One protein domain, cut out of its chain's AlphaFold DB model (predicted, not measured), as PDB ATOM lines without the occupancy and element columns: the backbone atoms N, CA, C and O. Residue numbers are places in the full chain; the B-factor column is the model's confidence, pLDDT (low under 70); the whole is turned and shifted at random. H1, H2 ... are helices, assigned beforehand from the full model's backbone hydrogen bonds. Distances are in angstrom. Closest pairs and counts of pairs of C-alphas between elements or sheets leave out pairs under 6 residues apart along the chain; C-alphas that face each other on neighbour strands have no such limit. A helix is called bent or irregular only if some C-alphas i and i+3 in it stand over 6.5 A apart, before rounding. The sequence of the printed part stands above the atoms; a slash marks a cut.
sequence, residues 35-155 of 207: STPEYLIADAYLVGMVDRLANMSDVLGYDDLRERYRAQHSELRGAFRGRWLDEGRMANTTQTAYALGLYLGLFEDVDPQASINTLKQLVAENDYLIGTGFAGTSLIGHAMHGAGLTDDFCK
ATOM      1  N   SER A  35      13.520  42.939 -49.760       95.94
ATOM      2  CA  SER A  35      14.515  43.572 -48.888       95.94
ATOM      3  C   SER A  35      14.647  42.857 -47.542       95.94
ATOM      4  O   SER A  35      13.660  42.626 -46.846       95.94
ATOM      5  N   THR A  36      15.886  42.553 -47.161       97.94
ATOM      6  CA  THR A  36      16.272  42.034 -45.842       97.94
ATOM      7  C   THR A  36      17.254  43.025 -45.216       97.94
ATOM      8  O   THR A  36      18.128  43.500 -45.946       97.94
ATOM      9  N   PRO A  37      17.163  43.355 -43.911       97.50
ATOM     10  CA  PRO A  37      18.074  44.319 -43.304       97.50
ATOM     11  C   PRO A  37      19.536  43.940 -43.507       97.50
ATOM     12  O   PRO A  37      19.949  42.813 -43.234       97.50
ATOM     13  N   GLU A  38      20.325  44.905 -43.964       97.38
ATOM     14  CA  GLU A  38      21.725  44.695 -44.327       97.38
ATOM     15  C   GLU A  38      22.566  44.174 -43.153       97.38
ATOM     16  O   GLU A  38      23.391  43.281 -43.336       97.38
ATOM     17  N   TYR A  39      22.291  44.648 -41.934       97.31
ATOM     18  CA  TYR A  39      22.996  44.213 -40.729       97.31
ATOM     19  C   TYR A  39      22.587  42.821 -40.250       97.31
ATOM     20  O   TYR A  39      23.428  42.129 -39.685       97.31
ATOM     21  N   LEU A  40      21.364  42.357 -40.543       97.94
ATOM     22  CA  LEU A  40      20.989  40.959 -40.300       97.94
ATOM     23  C   LEU A  40      21.872  40.041 -41.146       97.94
ATOM     24  O   LEU A  40      22.427  39.064 -40.649       97.94
ATOM     25  N   ILE A  41      22.048  40.384 -42.422       98.19
ATOM     26  CA  ILE A  41      22.883  39.618 -43.350       98.19
ATOM     27  C   ILE A  41      24.350  39.691 -42.920       98.19
ATOM     28  O   ILE A  41      25.004  38.657 -42.805       98.19
ATOM     29  N   ALA A  42      24.861  40.893 -42.640       97.56
ATOM     30  CA  ALA A  42      26.246  41.096 -42.226       97.56
ATOM     31  C   ALA A  42      26.584  40.316 -40.943       97.56
ATOM     32  O   ALA A  42      27.624  39.655 -40.876       97.56
ATOM     33  N   ASP A  43      25.689  40.334 -39.953       97.75
ATOM     34  CA  ASP A  43      25.844  39.582 -38.709       97.75
ATOM     35  C   ASP A  43      25.753  38.067 -38.939       97.75
ATOM     36  O   ASP A  43      26.561  37.320 -38.386       97.75
ATOM     37  N   ALA A  44      24.836  37.596 -39.792       98.00
ATOM     38  CA  ALA A  44      24.736  36.179 -40.141       98.00
ATOM     39  C   ALA A  44      26.045  35.667 -40.771       98.00
ATOM     40  O   ALA A  44      26.600  34.659 -40.327       98.00
ATOM     41  N   TYR A  45      26.591  36.394 -41.752       97.75
ATOM     42  CA  TYR A  45      27.877  36.046 -42.359       97.75
ATOM     43  C   TYR A  45      29.034  36.137 -41.368       97.75
ATOM     44  O   TYR A  45      29.904  35.271 -41.397       97.75
ATOM     45  N   LEU A  46      29.042  37.118 -40.460       97.38
ATOM     46  CA  LEU A  46      30.056  37.208 -39.411       97.38
ATOM     47  C   LEU A  46      30.070  35.948 -38.535       97.38
ATOM     48  O   LEU A  46      31.138  35.367 -38.326       97.38
ATOM     49  N   VAL A  47      28.902  35.492 -38.070       97.56
ATOM     50  CA  VAL A  47      28.774  34.245 -37.297       97.56
ATOM     51  C   VAL A  47      29.317  33.063 -38.111       97.56
ATOM     52  O   VAL A  47      30.206  32.345 -37.651       97.56
ATOM     53  N   GLY A  48      28.862  32.912 -39.360       97.00
ATOM     54  CA  GLY A  48      29.289  31.823 -40.242       97.00
ATOM     55  C   GLY A  48      30.776  31.849 -40.620       97.00
ATOM     56  O   GLY A  48      31.372  30.795 -40.860       97.00
ATOM     57  N   MET A  49      31.393  33.029 -40.688       96.62
ATOM     58  CA  MET A  49      32.823  33.195 -40.955       96.62
ATOM     59  C   MET A  49      33.672  32.782 -39.751       96.62
ATOM     60  O   MET A  49      34.684  32.105 -39.931       96.62
ATOM     61  N   VAL A  50      33.260  33.141 -38.530       96.62
ATOM     62  CA  VAL A  50      33.969  32.735 -37.305       96.62
ATOM     63  C   VAL A  50      33.889  31.216 -37.103       96.62
ATOM     64  O   VAL A  50      34.898  30.606 -36.750       96.62
ATOM     65  N   ASP A  51      32.756  30.578 -37.418       97.12
ATOM     66  CA  ASP A  51      32.663  29.107 -37.409       97.12
ATOM     67  C   ASP A  51      33.637  28.455 -38.404       97.12
ATOM     68  O   ASP A  51      34.370  27.524 -38.066       97.12
ATOM     69  N   ARG A  52      33.721  28.994 -39.628       96.81
ATOM     70  CA  ARG A  52      34.676  28.523 -40.643       96.81
ATOM     71  C   ARG A  52      36.121  28.685 -40.186       96.81
ATOM     72  O   ARG A  52      36.908  27.768 -40.406       96.81
ATOM     73  N   LEU A  53      36.469  29.786 -39.516       95.69
ATOM     74  CA  LEU A  53      37.799  29.945 -38.928       95.69
ATOM     75  C   LEU A  53      38.083  28.889 -37.861       95.69
ATOM     76  O   LEU A  53      39.155  28.292 -37.895       95.69
ATOM     77  N   ALA A  54      37.128  28.602 -36.974       96.56
ATOM     78  CA  ALA A  54      37.281  27.529 -35.995       96.56
ATOM     79  C   ALA A  54      37.529  26.169 -36.673       96.56
ATOM     80  O   ALA A  54      38.436  25.440 -36.271       96.56
ATOM     81  N   ASN A  55      36.772  25.853 -37.731       97.38
ATOM     82  CA  ASN A  55      36.938  24.622 -38.512       97.38
ATOM     83  C   ASN A  55      38.310  24.568 -39.212       97.38
ATOM     84  O   ASN A  55      38.982  23.541 -39.187       97.38
ATOM     85  N   MET A  56      38.759  25.674 -39.810       97.50
ATOM     86  CA  MET A  56      40.075  25.760 -40.451       97.50
ATOM     87  C   MET A  56      41.218  25.609 -39.441       97.50
ATOM     88  O   MET A  56      42.195  24.919 -39.728       97.50
ATOM     89  N   SER A  57      41.107  26.237 -38.266       96.31
ATOM     90  CA  SER A  57      42.082  26.102 -37.181       96.31
ATOM     91  C   SER A  57      42.191  24.662 -36.691       96.31
ATOM     92  O   SER A  57      43.304  24.196 -36.463       96.31
ATOM     93  N   ASP A  58      41.069  23.945 -36.594       97.19
ATOM     94  CA  ASP A  58      41.051  22.529 -36.222       97.19
ATOM     95  C   ASP A  58      41.783  21.655 -37.251       97.19
ATOM     96  O   ASP A  58      42.713  20.930 -36.908       97.19
ATOM     97  N   VAL A  59      41.450  21.807 -38.538       97.94
ATOM     98  CA  VAL A  59      42.079  21.047 -39.637       97.94
ATOM     99  C   VAL A  59      43.592  21.287 -39.721       97.94
ATOM    100  O   VAL A  59      44.338  20.396 -40.128       97.94
ATOM    101  N   LEU A  60      44.062  22.475 -39.337       97.38
ATOM    102  CA  LEU A  60      45.480  22.844 -39.371       97.38
ATOM    103  C   LEU A  60      46.231  22.562 -38.059       97.38
ATOM    104  O   LEU A  60      47.440  22.788 -38.008       97.38
ATOM    105  N   GLY A  61      45.550  22.069 -37.019       97.06
ATOM    106  CA  GLY A  61      46.158  21.755 -35.722       97.06
ATOM    107  C   GLY A  61      46.504  22.981 -34.869       97.06
ATOM    108  O   GLY A  61      47.427  22.930 -34.060       97.06
ATOM    109  N   TYR A  62      45.798  24.100 -35.049       97.06
ATOM    110  CA  TYR A  62      45.954  25.306 -34.231       97.06
ATOM    111  C   TYR A  62      44.939  25.322 -33.084       97.06
ATOM    112  O   TYR A  62      43.946  26.052 -33.133       97.06
ATOM    113  N   ASP A  63      45.199  24.516 -32.052       96.31
ATOM    114  CA  ASP A  63      44.276  24.278 -30.933       96.31
ATOM    115  C   ASP A  63      43.839  25.572 -30.217       96.31
ATOM    116  O   ASP A  63      42.638  25.795 -30.054       96.31
ATOM    117  N   ASP A  64      44.777  26.472 -29.898       95.88
ATOM    118  CA  ASP A  64      44.474  27.752 -29.232       95.88
ATOM    119  C   ASP A  64      43.505  28.623 -30.055       95.88
ATOM    120  O   ASP A  64      42.574  29.237 -29.527       95.88
ATOM    121  N   LEU A  65      43.703  28.674 -31.380       95.19
ATOM    122  CA  LEU A  65      42.842  29.447 -32.280       95.19
ATOM    123  C   LEU A  65      41.478  28.784 -32.452       95.19
ATOM    124  O   LEU A  65      40.463  29.481 -32.470       95.19
ATOM    125  N   ARG A  66      41.436  27.450 -32.539       96.94
ATOM    126  CA  ARG A  66      40.180  26.697 -32.577       96.94
ATOM    127  C   ARG A  66      39.340  27.019 -31.347       96.94
ATOM    128  O   ARG A  66      38.174  27.369 -31.498       96.94
ATOM    129  N   GLU A  67      39.912  26.923 -30.150       97.56
ATOM    130  CA  GLU A  67      39.196  27.194 -28.899       97.56
ATOM    131  C   GLU A  67      38.688  28.636 -28.837       97.56
ATOM    132  O   GLU A  67      37.504  28.865 -28.573       97.56
ATOM    133  N   ARG A  68      39.543  29.606 -29.190       95.75
ATOM    134  CA  ARG A  68      39.168  31.023 -29.266       95.75
ATOM    135  C   ARG A  68      37.992  31.259 -30.217       95.75
ATOM    136  O   ARG A  68      37.016  31.901 -29.828       95.75
ATOM    137  N   TYR A  69      38.056  30.750 -31.447       96.25
ATOM    138  CA  TYR A  69      37.000  30.978 -32.436       96.25
ATOM    139  C   TYR A  69      35.723  30.188 -32.134       96.25
ATOM    140  O   TYR A  69      34.636  30.675 -32.434       96.25
ATOM    141  N   ARG A  70      35.799  29.026 -31.470       97.62
ATOM    142  CA  ARG A  70      34.605  28.323 -30.967       97.62
ATOM    143  C   ARG A  70      33.885  29.120 -29.884       97.62
ATOM    144  O   ARG A  70      32.662  29.241 -29.950       97.62
ATOM    145  N   ALA A  71      34.626  29.685 -28.930       96.81
ATOM    146  CA  ALA A  71      34.053  30.551 -27.903       96.81
ATOM    147  C   ALA A  71      33.391  31.784 -28.536       96.81
ATOM    148  O   ALA A  71      32.208  32.039 -28.308       96.81
ATOM    149  N   GLN A  72      34.108  32.466 -29.434       95.75
ATOM    150  CA  GLN A  72      33.586  33.634 -30.140       95.75
ATOM    151  C   GLN A  72      32.348  33.304 -30.991       95.75
ATOM    152  O   GLN A  72      31.389  34.069 -31.000       95.75
ATOM    153  N   HIS A  73      32.334  32.170 -31.697       96.62
ATOM    154  CA  HIS A  73      31.166  31.733 -32.463       96.62
ATOM    155  C   HIS A  73      29.935  31.558 -31.560       96.62
ATOM    156  O   HIS A  73      28.850  32.023 -31.906       96.62
ATOM    157  N   SER A  74      30.104  30.945 -30.382       96.06
ATOM    158  CA  SER A  74      29.018  30.771 -29.413       96.06
ATOM    159  C   SER A  74      28.466  32.110 -28.913       96.06
ATOM    160  O   SER A  74      27.248  32.289 -28.863       96.06
ATOM    161  N   GLU A  75      29.343  33.057 -28.575       96.50
ATOM    162  CA  GLU A  75      28.960  34.406 -28.136       96.50
ATOM    163  C   GLU A  75      28.207  35.165 -29.235       96.50
ATOM    164  O   GLU A  75      27.116  35.684 -28.997       96.50
ATOM    165  N   LEU A  76      28.739  35.165 -30.461       97.00
ATOM    166  CA  LEU A  76      28.123  35.849 -31.599       97.00
ATOM    167  C   LEU A  76      26.786  35.224 -31.993       97.00
ATOM    168  O   LEU A  76      25.868  35.954 -32.354       97.00
ATOM    169  N   ARG A  77      26.637  33.898 -31.893       96.25
ATOM    170  CA  ARG A  77      25.352  33.229 -32.127       96.25
ATOM    171  C   ARG A  77      24.315  33.662 -31.089       96.25
ATOM    172  O   ARG A  77      23.174  33.930 -31.450       96.25
ATOM    173  N   GLY A  78      24.709  33.782 -29.820       95.50
ATOM    174  CA  GLY A  78      23.853  34.331 -28.764       95.50
ATOM    175  C   GLY A  78      23.454  35.786 -29.028       95.50
ATOM    176  O   GLY A  78      22.270  36.116 -28.976       95.50
ATOM    177  N   ALA A  79      24.420  36.636 -29.385       97.00
ATOM    178  CA  ALA A  79      24.173  38.036 -29.721       97.00
ATOM    179  C   ALA A  79      23.268  38.188 -30.954       97.00
ATOM    180  O   ALA A  79      22.341  38.995 -30.942       97.00
ATOM    181  N   PHE A  80      23.495  37.384 -32.001       97.31
ATOM    182  CA  PHE A  80      22.662  37.353 -33.203       97.31
ATOM    183  C   PHE A  80      21.215  37.032 -32.838       97.31
ATOM    184  O   PHE A  80      20.306  37.758 -33.232       97.31
ATOM    185  N   ARG A  81      21.003  35.970 -32.050       95.38
ATOM    186  CA  ARG A  81      19.667  35.548 -31.616       95.38
ATOM    187  C   ARG A  81      18.965  36.652 -30.831       95.38
ATOM    188  O   ARG A  81      17.844  36.999 -31.171       95.38
ATOM    189  N   GLY A  82      19.646  37.261 -29.860       94.94
ATOM    190  CA  GLY A  82      19.075  38.348 -29.062       94.94
ATOM    191  C   GLY A  82      18.738  39.618 -29.855       94.94
ATOM    192  O   GLY A  82      17.914  40.405 -29.400       94.94
ATOM    193  N   ARG A  83      19.359  39.832 -31.024       95.62
ATOM    194  CA  ARG A  83      19.102  41.003 -31.877       95.62
ATOM    195  C   ARG A  83      18.073  40.743 -32.972       95.62
ATOM    196  O   ARG A  83      17.288  41.633 -33.287       95.62
ATOM    197  N   TRP A  84      18.121  39.567 -33.589       96.12
ATOM    198  CA  TRP A  84      17.411  39.286 -34.838       96.12
ATOM    199  C   TRP A  84      16.296  38.255 -34.695       96.12
ATOM    200  O   TRP A  84      15.515  38.101 -35.639       96.12
ATOM    201  N   LEU A  85      16.202  37.565 -33.554       94.94
ATOM    202  CA  LEU A  85      15.077  36.691 -33.253       94.94
ATOM    203  C   LEU A  85      14.113  37.342 -32.258       94.94
ATOM    204  O   LEU A  85      14.527  37.955 -31.280       94.94
ATOM    205  N   ASP A  86      12.826  37.138 -32.506       91.25
ATOM    206  CA  ASP A  86      11.727  37.418 -31.590       91.25
ATOM    207  C   ASP A  86      10.909  36.132 -31.433       91.25
ATOM    208  O   ASP A  86      10.511  35.518 -32.427       91.25
ATOM    209  N   GLU A  87      10.758  35.658 -30.196       87.81
ATOM    210  CA  GLU A  87      10.120  34.368 -29.873       87.81
ATOM    211  C   GLU A  87      10.618  33.193 -30.755       87.81
ATOM    212  O   GLU A  87       9.846  32.372 -31.251       87.81
ATOM    213  N   GLY A  88      11.935  33.132 -30.998       87.62
ATOM    214  CA  GLY A  88      12.584  32.080 -31.792       87.62
ATOM    215  C   GLY A  88      12.435  32.217 -33.316       87.62
ATOM    216  O   GLY A  88      12.945  31.378 -34.062       87.62
ATOM    217  N   ARG A  89      11.781  33.276 -33.810       91.62
ATOM    218  CA  ARG A  89      11.579  33.552 -35.242       91.62
ATOM    219  C   ARG A  89      12.407  34.744 -35.691       91.62
ATOM    220  O   ARG A  89      12.575  35.688 -34.935       91.62
ATOM    221  N   MET A  90      12.877  34.746 -36.941       94.06
ATOM    222  CA  MET A  90      13.533  35.939 -37.496       94.06
ATOM    223  C   MET A  90      12.546  37.107 -37.522       94.06
ATOM    224  O   MET A  90      11.467  36.976 -38.103       94.06
ATOM    225  N   ALA A  91      12.953  38.250 -36.966       90.31
ATOM    226  CA  ALA A  91      12.166  39.481 -36.974       90.31
ATOM    227  C   ALA A  91      11.814  39.922 -38.410       90.31
ATOM    228  O   ALA A  91      10.728  40.439 -38.675       90.31
ATOM    229  N   ASN A  92      12.705  39.654 -39.370       92.25
ATOM    230  CA  ASN A  92      12.477  39.887 -40.792       92.25
ATOM    231  C   ASN A  92      12.139  38.579 -41.502       92.25
ATOM    232  O   ASN A  92      12.965  37.674 -41.618       92.25
ATOM    233  N   THR A  93      10.910  38.493 -42.009       95.50
ATOM    234  CA  THR A  93      10.391  37.278 -42.642       95.50
ATOM    235  C   THR A  93      10.575  37.318 -44.156       95.50
ATOM    236  O   THR A  93       9.667  37.675 -44.897       95.50
ATOM    237  N   THR A  94      11.785  36.974 -44.607       98.44
ATOM    238  CA  THR A  94      12.185  36.944 -46.026       98.44
ATOM    239  C   THR A  94      12.873  35.626 -46.383       98.44
ATOM    240  O   THR A  94      13.393  34.931 -45.507       98.44
ATOM    241  N   GLN A  95      12.917  35.287 -47.680       98.56
ATOM    242  CA  GLN A  95      13.633  34.093 -48.150       98.56
ATOM    243  C   GLN A  95      15.112  34.122 -47.727       98.56
ATOM    244  O   GLN A  95      15.616  33.122 -47.224       98.56
ATOM    245  N   THR A  96      15.785  35.271 -47.838       98.69
ATOM    246  CA  THR A  96      17.202  35.427 -47.469       98.69
ATOM    247  C   THR A  96      17.448  35.250 -45.978       98.69
ATOM    248  O   THR A  96      18.350  34.501 -45.606       98.69
ATOM    249  N   ALA A  97      16.645  35.881 -45.114       98.31
ATOM    250  CA  ALA A  97      16.816  35.754 -43.667       98.31
ATOM    251  C   ALA A  97      16.662  34.293 -43.214       98.31
ATOM    252  O   ALA A  97      17.481  33.788 -42.445       98.31
ATOM    253  N   TYR A  98      15.656  33.588 -43.736       98.19
ATOM    254  CA  TYR A  98      15.411  32.191 -43.375       98.19
ATOM    255  C   TYR A  98      16.412  31.224 -44.018       98.19
ATOM    256  O   TYR A  98      16.837  30.283 -43.349       98.19
ATOM    257  N   ALA A  99      16.847  31.465 -45.259       98.25
ATOM    258  CA  ALA A  99      17.900  30.674 -45.895       98.25
ATOM    259  C   ALA A  99      19.222  30.782 -45.121       98.25
ATOM    260  O   ALA A  99      19.801  29.757 -44.764       98.25
ATOM    261  N   LEU A 100      19.658  32.003 -44.783       98.19
ATOM    262  CA  LEU A 100      20.848  32.237 -43.957       98.19
ATOM    263  C   LEU A 100      20.707  31.588 -42.580       98.19
ATOM    264  O   LEU A 100      21.608  30.877 -42.141       98.19
ATOM    265  N   GLY A 101      19.569  31.799 -41.913       97.06
ATOM    266  CA  GLY A 101      19.328  31.269 -40.576       97.06
ATOM    267  C   GLY A 101      19.356  29.744 -40.509       97.06
ATOM    268  O   GLY A 101      19.940  29.191 -39.578       97.06
ATOM    269  N   LEU A 102      18.759  29.062 -41.493       96.94
ATOM    270  CA  LEU A 102      18.758  27.599 -41.569       96.94
ATOM    271  C   LEU A 102      20.140  27.068 -41.951       96.94
ATOM    272  O   LEU A 102      20.646  26.163 -41.295       96.94
ATOM    273  N   TYR A 103      20.768  27.650 -42.974       97.06
ATOM    274  CA  TYR A 103      22.058  27.182 -43.475       97.06
ATOM    275  C   TYR A 103      23.199  27.370 -42.466       97.06
ATOM    276  O   TYR A 103      24.082  26.524 -42.362       97.06
ATOM    277  N   LEU A 104      23.181  28.470 -41.708       96.69
ATOM    278  CA  LEU A 104      24.217  28.805 -40.726       96.69
ATOM    279  C   LEU A 104      23.858  28.378 -39.292       96.69
ATOM    280  O   LEU A 104      24.610  28.675 -38.368       96.69
ATOM    281  N   GLY A 105      22.723  27.699 -39.082       94.69
ATOM    282  CA  GLY A 105      22.318  27.199 -37.761       94.69
ATOM    283  C   GLY A 105      22.055  28.301 -36.723       94.69
ATOM    284  O   GLY A 105      22.436  28.165 -35.558       94.69
ATOM    285  N   LEU A 106      21.436  29.410 -37.141       95.50
ATOM    286  CA  LEU A 106      21.235  30.604 -36.304       95.50
ATOM    287  C   LEU A 106      19.946  30.558 -35.473       95.50
ATOM    288  O   LEU A 106      19.859  31.234 -34.447       95.50
ATOM    289  N   PHE A 107      18.966  29.745 -35.873       93.69
ATOM    290  CA  PHE A 107      17.745  29.507 -35.093       93.69
ATOM    291  C   PHE A 107      18.043  28.786 -33.775       93.69
ATOM    292  O   PHE A 107      19.091  28.159 -33.638       93.69
ATOM    293  N   GLU A 108      17.153  28.908 -32.790       79.25
ATOM    294  CA  GLU A 108      17.319  28.289 -31.470       79.25
ATOM    295  C   GLU A 108      17.390  26.755 -31.525       79.25
ATOM    296  O   GLU A 108      16.807  26.111 -32.395       79.25
ATOM    297  N   ASP A 109      18.098  26.163 -30.559       63.78
ATOM    298  CA  ASP A 109      18.483  24.744 -30.553       63.78
ATOM    299  C   ASP A 109      17.350  23.781 -30.119       63.78
ATOM    300  O   ASP A 109      17.629  22.703 -29.598       63.78
ATOM    301  N   VAL A 110      16.074  24.149 -30.289       60.06
ATOM    302  CA  VAL A 110      14.944  23.372 -29.736       60.06
ATOM    303  C   VAL A 110      14.164  22.611 -30.811       60.06
ATOM    304  O   VAL A 110      13.831  21.453 -30.581       60.06
ATOM    305  N   ASP A 111      13.928  23.206 -31.984       76.25
ATOM    306  CA  ASP A 111      13.361  22.534 -33.164       76.25
ATOM    307  C   ASP A 111      13.368  23.500 -34.373       76.25
ATOM    308  O   ASP A 111      12.657  24.511 -34.344       76.25
ATOM    309  N   PRO A 112      14.122  23.238 -35.461       86.19
ATOM    310  CA  PRO A 112      14.112  24.109 -36.635       86.19
ATOM    311  C   PRO A 112      12.803  24.029 -37.439       86.19
ATOM    312  O   PRO A 112      12.627  24.814 -38.373       86.19
ATOM    313  N   GLN A 113      11.873  23.119 -37.117       92.44
ATOM    314  CA  GLN A 113      10.678  22.857 -37.920       92.44
ATOM    315  C   GLN A 113       9.814  24.103 -38.151       92.44
ATOM    316  O   GLN A 113       9.287  24.287 -39.249       92.44
ATOM    317  N   ALA A 114       9.688  24.989 -37.159       93.62
ATOM    318  CA  ALA A 114       8.942  26.240 -37.313       93.62
ATOM    319  C   ALA A 114       9.571  27.152 -38.382       93.62
ATOM    320  O   ALA A 114       8.869  27.724 -39.224       93.62
ATOM    321  N   SER A 115      10.901  27.235 -38.402       95.38
ATOM    322  CA  SER A 115      11.648  28.017 -39.386       95.38
ATOM    323  C   SER A 115      11.621  27.378 -40.771       95.38
ATOM    324  O   SER A 115      11.431  28.078 -41.764       95.38
ATOM    325  N   ILE A 116      11.712  26.048 -40.841       97.31
ATOM    326  CA  ILE A 116      11.553  25.278 -42.084       97.31
ATOM    327  C   ILE A 116      10.168  25.524 -42.693       97.31
ATOM    328  O   ILE A 116      10.054  25.842 -43.878       97.31
ATOM    329  N   ASN A 117       9.113  25.440 -41.880       97.25
ATOM    330  CA  ASN A 117       7.742  25.690 -42.323       97.25
ATOM    331  C   ASN A 117       7.563  27.129 -42.814       97.25
ATOM    332  O   ASN A 117       6.883  27.350 -43.814       97.25
ATOM    333  N   THR A 118       8.208  28.092 -42.153       97.44
ATOM    334  CA  THR A 118       8.156  29.494 -42.575       97.44
ATOM    335  C   THR A 118       8.855  29.696 -43.920       97.44
ATOM    336  O   THR A 118       8.278  30.328 -44.798       97.44
ATOM    337  N   LEU A 119      10.044  29.116 -44.145       98.31
ATOM    338  CA  LEU A 119      10.703  29.191 -45.457       98.31
ATOM    339  C   LEU A 119       9.844  28.549 -46.555       98.31
ATOM    340  O   LEU A 119       9.672  29.132 -47.624       98.31
ATOM    341  N   LYS A 120       9.255  27.380 -46.275       98.69
ATOM    342  CA  LYS A 120       8.328  26.712 -47.196       98.69
ATOM    343  C   LYS A 120       7.130  27.598 -47.550       98.69
ATOM    344  O   LYS A 120       6.753  27.677 -48.718       98.69
ATOM    345  N   GLN A 121       6.540  28.262 -46.558       98.50
ATOM    346  CA  GLN A 121       5.429  29.185 -46.765       98.50
ATOM    347  C   GLN A 121       5.861  30.387 -47.613       98.50
ATOM    348  O   GLN A 121       5.190  30.700 -48.590       98.50
ATOM    349  N   LEU A 122       7.019  30.984 -47.318       98.44
ATOM    350  CA  LEU A 122       7.553  32.130 -48.058       98.44
ATOM    351  C   LEU A 122       7.770  31.839 -49.544       98.44
ATOM    352  O   LEU A 122       7.480  32.687 -50.385       98.44
ATOM    353  N   VAL A 123       8.286  30.656 -49.891       98.56
ATOM    354  CA  VAL A 123       8.469  30.293 -51.306       98.56
ATOM    355  C   VAL A 123       7.136  29.971 -51.980       98.56
ATOM    356  O   VAL A 123       6.931  30.366 -53.123       98.56
ATOM    357  N   ALA A 124       6.208  29.309 -51.281       98.62
ATOM    358  CA  ALA A 124       4.911  28.936 -51.840       98.62
ATOM    359  C   ALA A 124       3.999  30.152 -52.073       98.62
ATOM    360  O   ALA A 124       3.375  30.251 -53.127       98.62
ATOM    361  N   GLU A 125       3.944  31.090 -51.125       98.25
ATOM    362  CA  GLU A 125       3.160  32.329 -51.239       98.25
ATOM    363  C   GLU A 125       3.713  33.275 -52.309       98.25
ATOM    364  O   GLU A 125       2.961  34.062 -52.876       98.25
ATOM    365  N   ASN A 126       5.006  33.167 -52.631       98.12
ATOM    366  CA  ASN A 126       5.644  33.923 -53.707       98.12
ATOM    367  C   ASN A 126       5.571  33.213 -55.075       98.12
ATOM    368  O   ASN A 126       6.418  33.452 -55.932       98.12
ATOM    369  N   ASP A 127       4.628  32.284 -55.284       98.50
ATOM    370  CA  ASP A 127       4.499  31.487 -56.519       98.50
ATOM    371  C   ASP A 127       5.806  30.771 -56.938       98.50
ATOM    372  O   ASP A 127       6.077  30.553 -58.128       98.50
ATOM    373  N   TYR A 128       6.637  30.411 -55.956       98.69
ATOM    374  CA  TYR A 128       7.977  29.849 -56.136       98.69
ATOM    375  C   TYR A 128       8.945  30.755 -56.925       98.69
ATOM    376  O   TYR A 128       9.929  30.279 -57.484       98.69
ATOM    377  N   LEU A 129       8.696  32.065 -56.972       98.69
ATOM    378  CA  LEU A 129       9.628  33.052 -57.518       98.69
ATOM    379  C   LEU A 129      10.777  33.324 -56.542       98.69
ATOM    380  O   LEU A 129      10.662  33.133 -55.323       98.69
ATOM    381  N   ILE A 130      11.882  33.827 -57.086       98.19
ATOM    382  CA  ILE A 130      13.046  34.204 -56.292       98.19
ATOM    383  C   ILE A 130      12.747  35.454 -55.465       98.19
ATOM    384  O   ILE A 130      12.342  36.485 -55.991       98.19
ATOM    385  N   GLY A 131      12.964  35.365 -54.155       98.25
ATOM    386  CA  GLY A 131      12.921  36.500 -53.232       98.25
ATOM    387  C   GLY A 131      14.306  36.971 -52.785       98.25
ATOM    388  O   GLY A 131      14.393  37.915 -52.006       98.25
ATOM    389  N   THR A 132      15.373  36.319 -53.247       98.62
ATOM    390  CA  THR A 132      16.752  36.516 -52.784       98.62
ATOM    391  C   THR A 132      17.605  37.326 -53.764       98.62
ATOM    392  O   THR A 132      17.405  37.296 -54.979       98.62
ATOM    393  N   GLY A 133      18.592  38.037 -53.228       98.06
ATOM    394  CA  GLY A 133      19.687  38.682 -53.951       98.06
ATOM    395  C   GLY A 133      20.965  37.849 -53.878       98.06
ATOM    396  O   GLY A 133      20.914  36.623 -53.752       98.06
ATOM    397  N   PHE A 134      22.132  38.482 -53.985       97.81
ATOM    398  CA  PHE A 134      23.419  37.771 -54.039       97.81
ATOM    399  C   PHE A 134      23.709  36.956 -52.769       97.81
ATOM    400  O   PHE A 134      24.210  35.832 -52.858       97.81
ATOM    401  N   ALA A 135      23.377  37.500 -51.599       97.44
ATOM    402  CA  ALA A 135      23.632  36.855 -50.316       97.44
ATOM    403  C   ALA A 135      22.715  35.639 -50.112       97.44
ATOM    404  O   ALA A 135      23.165  34.577 -49.693       97.44
ATOM    405  N   GLY A 136      21.429  35.768 -50.450       97.81
ATOM    406  CA  GLY A 136      20.471  34.676 -50.273       97.81
ATOM    407  C   GLY A 136      20.557  33.586 -51.348       97.81
ATOM    408  O   GLY A 136      20.434  32.403 -51.032       97.81
ATOM    409  N   THR A 137      20.783  33.956 -52.613       98.38
ATOM    410  CA  THR A 137      20.652  33.022 -53.754       98.38
ATOM    411  C   THR A 137      21.694  31.911 -53.727       98.38
ATOM    412  O   THR A 137      21.367  30.770 -54.037       98.38
ATOM    413  N   SER A 138      22.918  32.217 -53.292       96.00
ATOM    414  CA  SER A 138      23.984  31.212 -53.170       96.00
ATOM    415  C   SER A 138      23.704  30.146 -52.104       96.00
ATOM    416  O   SER A 138      24.354  29.109 -52.093       96.00
ATOM    417  N   LEU A 139      22.745  30.379 -51.199       97.38
ATOM    418  CA  LEU A 139      22.499  29.511 -50.044       97.38
ATOM    419  C   LEU A 139      21.101  28.895 -50.018       97.38
ATOM    420  O   LEU A 139      20.908  27.880 -49.352       97.38
ATOM    421  N   ILE A 140      20.119  29.474 -50.714       98.25
ATOM    422  CA  ILE A 140      18.719  29.039 -50.619       98.25
ATOM    423  C   ILE A 140      18.520  27.573 -51.024       98.25
ATOM    424  O   ILE A 140      17.806  26.852 -50.329       98.25
ATOM    425  N   GLY A 141      19.205  27.101 -52.071       98.19
ATOM    426  CA  GLY A 141      19.152  25.697 -52.490       98.19
ATOM    427  C   GLY A 141      19.679  24.750 -51.413       98.19
ATOM    428  O   GLY A 141      18.993  23.800 -51.031       98.19
ATOM    429  N   HIS A 142      20.850  25.053 -50.845       98.06
ATOM    430  CA  HIS A 142      21.429  24.266 -49.754       98.06
ATOM    431  C   HIS A 142      20.566  24.299 -48.486       98.06
ATOM    432  O   HIS A 142      20.355  23.260 -47.863       98.06
ATOM    433  N   ALA A 143      20.029  25.469 -48.123       97.94
ATOM    434  CA  ALA A 143      19.144  25.631 -46.975       97.94
ATOM    435  C   ALA A 143      17.868  24.792 -47.131       97.94
ATOM    436  O   ALA A 143      17.494  24.055 -46.220       97.94
ATOM    437  N   MET A 144      17.221  24.862 -48.298       98.44
ATOM    438  CA  MET A 144      16.015  24.087 -48.588       98.44
ATOM    439  C   MET A 144      16.306  22.588 -48.649       98.44
ATOM    440  O   MET A 144      15.541  21.807 -48.091       98.44
ATOM    441  N   HIS A 145      17.415  22.169 -49.259       98.06
ATOM    442  CA  HIS A 145      17.810  20.762 -49.289       98.06
ATOM    443  C   HIS A 145      18.060  20.208 -47.878       98.06
ATOM    444  O   HIS A 145      17.456  19.201 -47.505       98.06
ATOM    445  N   GLY A 146      18.876  20.897 -47.071       97.06
ATOM    446  CA  GLY A 146      19.155  20.516 -45.682       97.06
ATOM    447  C   GLY A 146      17.908  20.507 -44.790       97.06
ATOM    448  O   GLY A 146      17.837  19.739 -43.836       97.06
ATOM    449  N   ALA A 147      16.896  21.303 -45.141       96.81
ATOM    450  CA  ALA A 147      15.589  21.345 -44.489       96.81
ATOM    451  C   ALA A 147      14.571  20.312 -45.020       96.81
ATOM    452  O   ALA A 147      13.417  20.316 -44.593       96.81
ATOM    453  N   GLY A 148      14.943  19.452 -45.976       98.06
ATOM    454  CA  GLY A 148      14.030  18.477 -46.583       98.06
ATOM    455  C   GLY A 148      13.005  19.075 -47.561       98.06
ATOM    456  O   GLY A 148      12.032  18.417 -47.915       98.06
ATOM    457  N   LEU A 149      13.219  20.304 -48.034       98.50
ATOM    458  CA  LEU A 149      12.355  21.050 -48.959       98.50
ATOM    459  C   LEU A 149      12.824  20.960 -50.424       98.50
ATOM    460  O   LEU A 149      12.620  21.887 -51.206       98.50
ATOM    461  N   THR A 150      13.457  19.848 -50.811       98.56
ATOM    462  CA  THR A 150      14.022  19.682 -52.167       98.56
ATOM    463  C   THR A 150      12.949  19.831 -53.254       98.56
ATOM    464  O   THR A 150      13.171  20.539 -54.230       98.56
ATOM    465  N   ASP A 151      11.755  19.262 -53.058       98.62
ATOM    466  CA  ASP A 151      10.651  19.380 -54.024       98.62
ATOM    467  C   ASP A 151      10.177  20.828 -54.208       98.62
ATOM    468  O   ASP A 151       9.837  21.245 -55.316       98.62
ATOM    469  N   ASP A 152      10.147  21.613 -53.128       98.81
ATOM    470  CA  ASP A 152       9.778  23.026 -53.193       98.81
ATOM    471  C   ASP A 152      10.874  23.846 -53.895       98.81
ATOM    472  O   ASP A 152      10.554  24.714 -54.705       98.81
ATOM    473  N   PHE A 153      12.153  23.512 -53.691       98.69
ATOM    474  CA  PHE A 153      13.253  24.131 -54.433       98.69
ATOM    475  C   PHE A 153      13.214  23.779 -55.930       98.69
ATOM    476  O   PHE A 153      13.403  24.653 -56.776       98.69
ATOM    477  N   CYS A 154      12.871  22.538 -56.296       98.62
ATOM    478  CA  CYS A 154      12.678  22.157 -57.697       98.62
ATOM    479  C   CYS A 154      11.567  22.971 -58.376       98.62
ATOM    480  O   CYS A 154      11.706  23.334 -59.544       98.62
ATOM    481  N   LYS A 155      10.482  23.309 -57.665       98.75
ATOM    482  CA  LYS A 155       9.443  24.204 -58.205       98.75
ATOM    483  C   LYS A 155       9.984  25.609 -58.469       98.75
ATOM    484  O   LYS A 155       9.633  26.187 -59.494       98.75
TER     485      LYS A 155
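Overview. This is residues 35 to 155 of the 207 residues of the protein "Bac_rhamnosid6H domain-containing protein" of Pseudogymnoascus sp. VKM F-4513 (FW-928) (UniProt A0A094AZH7). A long helical hairpin, H1 and H2, is joined by one end to a small head of four shorter helices, in which H3 is in the middle with H4 and H5 packed on it and H6 packed on H5. The hairpin meets the head where residues 40 to 44 of H1 touch H3, and its turn between H1 and H2 lies at the far end of the long axis. The printed part has 121 residues with six named helices, H1 to H6 in chain order, and no named strand; its class is all helix. It is compact, with a radius of gyration of the C-alphas of 14.9 A, yet elongated in outline, spanning 48 by 28 by 27 A.

Along the chain. Find C-alpha 38 at (21.725, 44.695, -44.327); from there H1, residues 38 to 59, runs 31.6 A to C-alpha 59 at (42.079, 21.047, -39.637). H2, residues 63 to 84, runs 31.0 A. Next come H3, residues 95 to 103, 11.9 A, and H4, residues 113 to 125, 18.0 A. H5, residues 134 to 146, 19.6 A, is irregular: C-alphas 138 and 141 are 7.4 A apart. H6, residues 150 to 155, runs 8.8 A and ends at C-alpha 155, (9.443, 24.204, -58.205).

Arrangement. Begin at H3, the hub, which touches H1, H4 and H5. Look at Thr 96 and Gly 136, the closest C-alphas of H3 and H5, 4.4 A apart; these helices stand at a steep tilt of 53 degrees. H3 and H4 form a helical hairpin at a shallow tilt of 30 degrees, closest at the C-alphas of Tyr 98 and Leu 119, 6.0 A. H1 touches H3 with residues 40 to 44 alone, closest at the C-alphas of Ala 44 and Leu 100, 6.7 A. H1 and H2 form a helical hairpin at a shallow tilt of 20 degrees; the C-alphas of Ala 54 and Arg 66 come closest, 4.6 A. H2 is apart from H3, H4, H5 and H6. H6 touches residues 141 to 145 of H5, closest at the C-alphas of Met 144 and Thr 150, 6.0 A. H4 and H6 only just touch, with 3 pairs of C-alphas within 8 A, the closest being Lys 120 and Asp 152 at 7.2 A. Every O i to N i+4 pair is within hydrogen-bond range in H1, H2, H3, H4 and H6; in H5, 5 of 9 are.

Size, cuts and confidence. The two C-alphas farthest apart are those of Asp 64 and Asp 127, 48.5 A. The printed part has no cut and no long link; H1 to H2 and H5 to H6 are tight links. Between H2 and H3, residues 85 to 86 pair antiparallel with residues 89 to 90. The mean pLDDT of the printed part is 95.9; look for the low confidence, under 70, at residues 109 to 110.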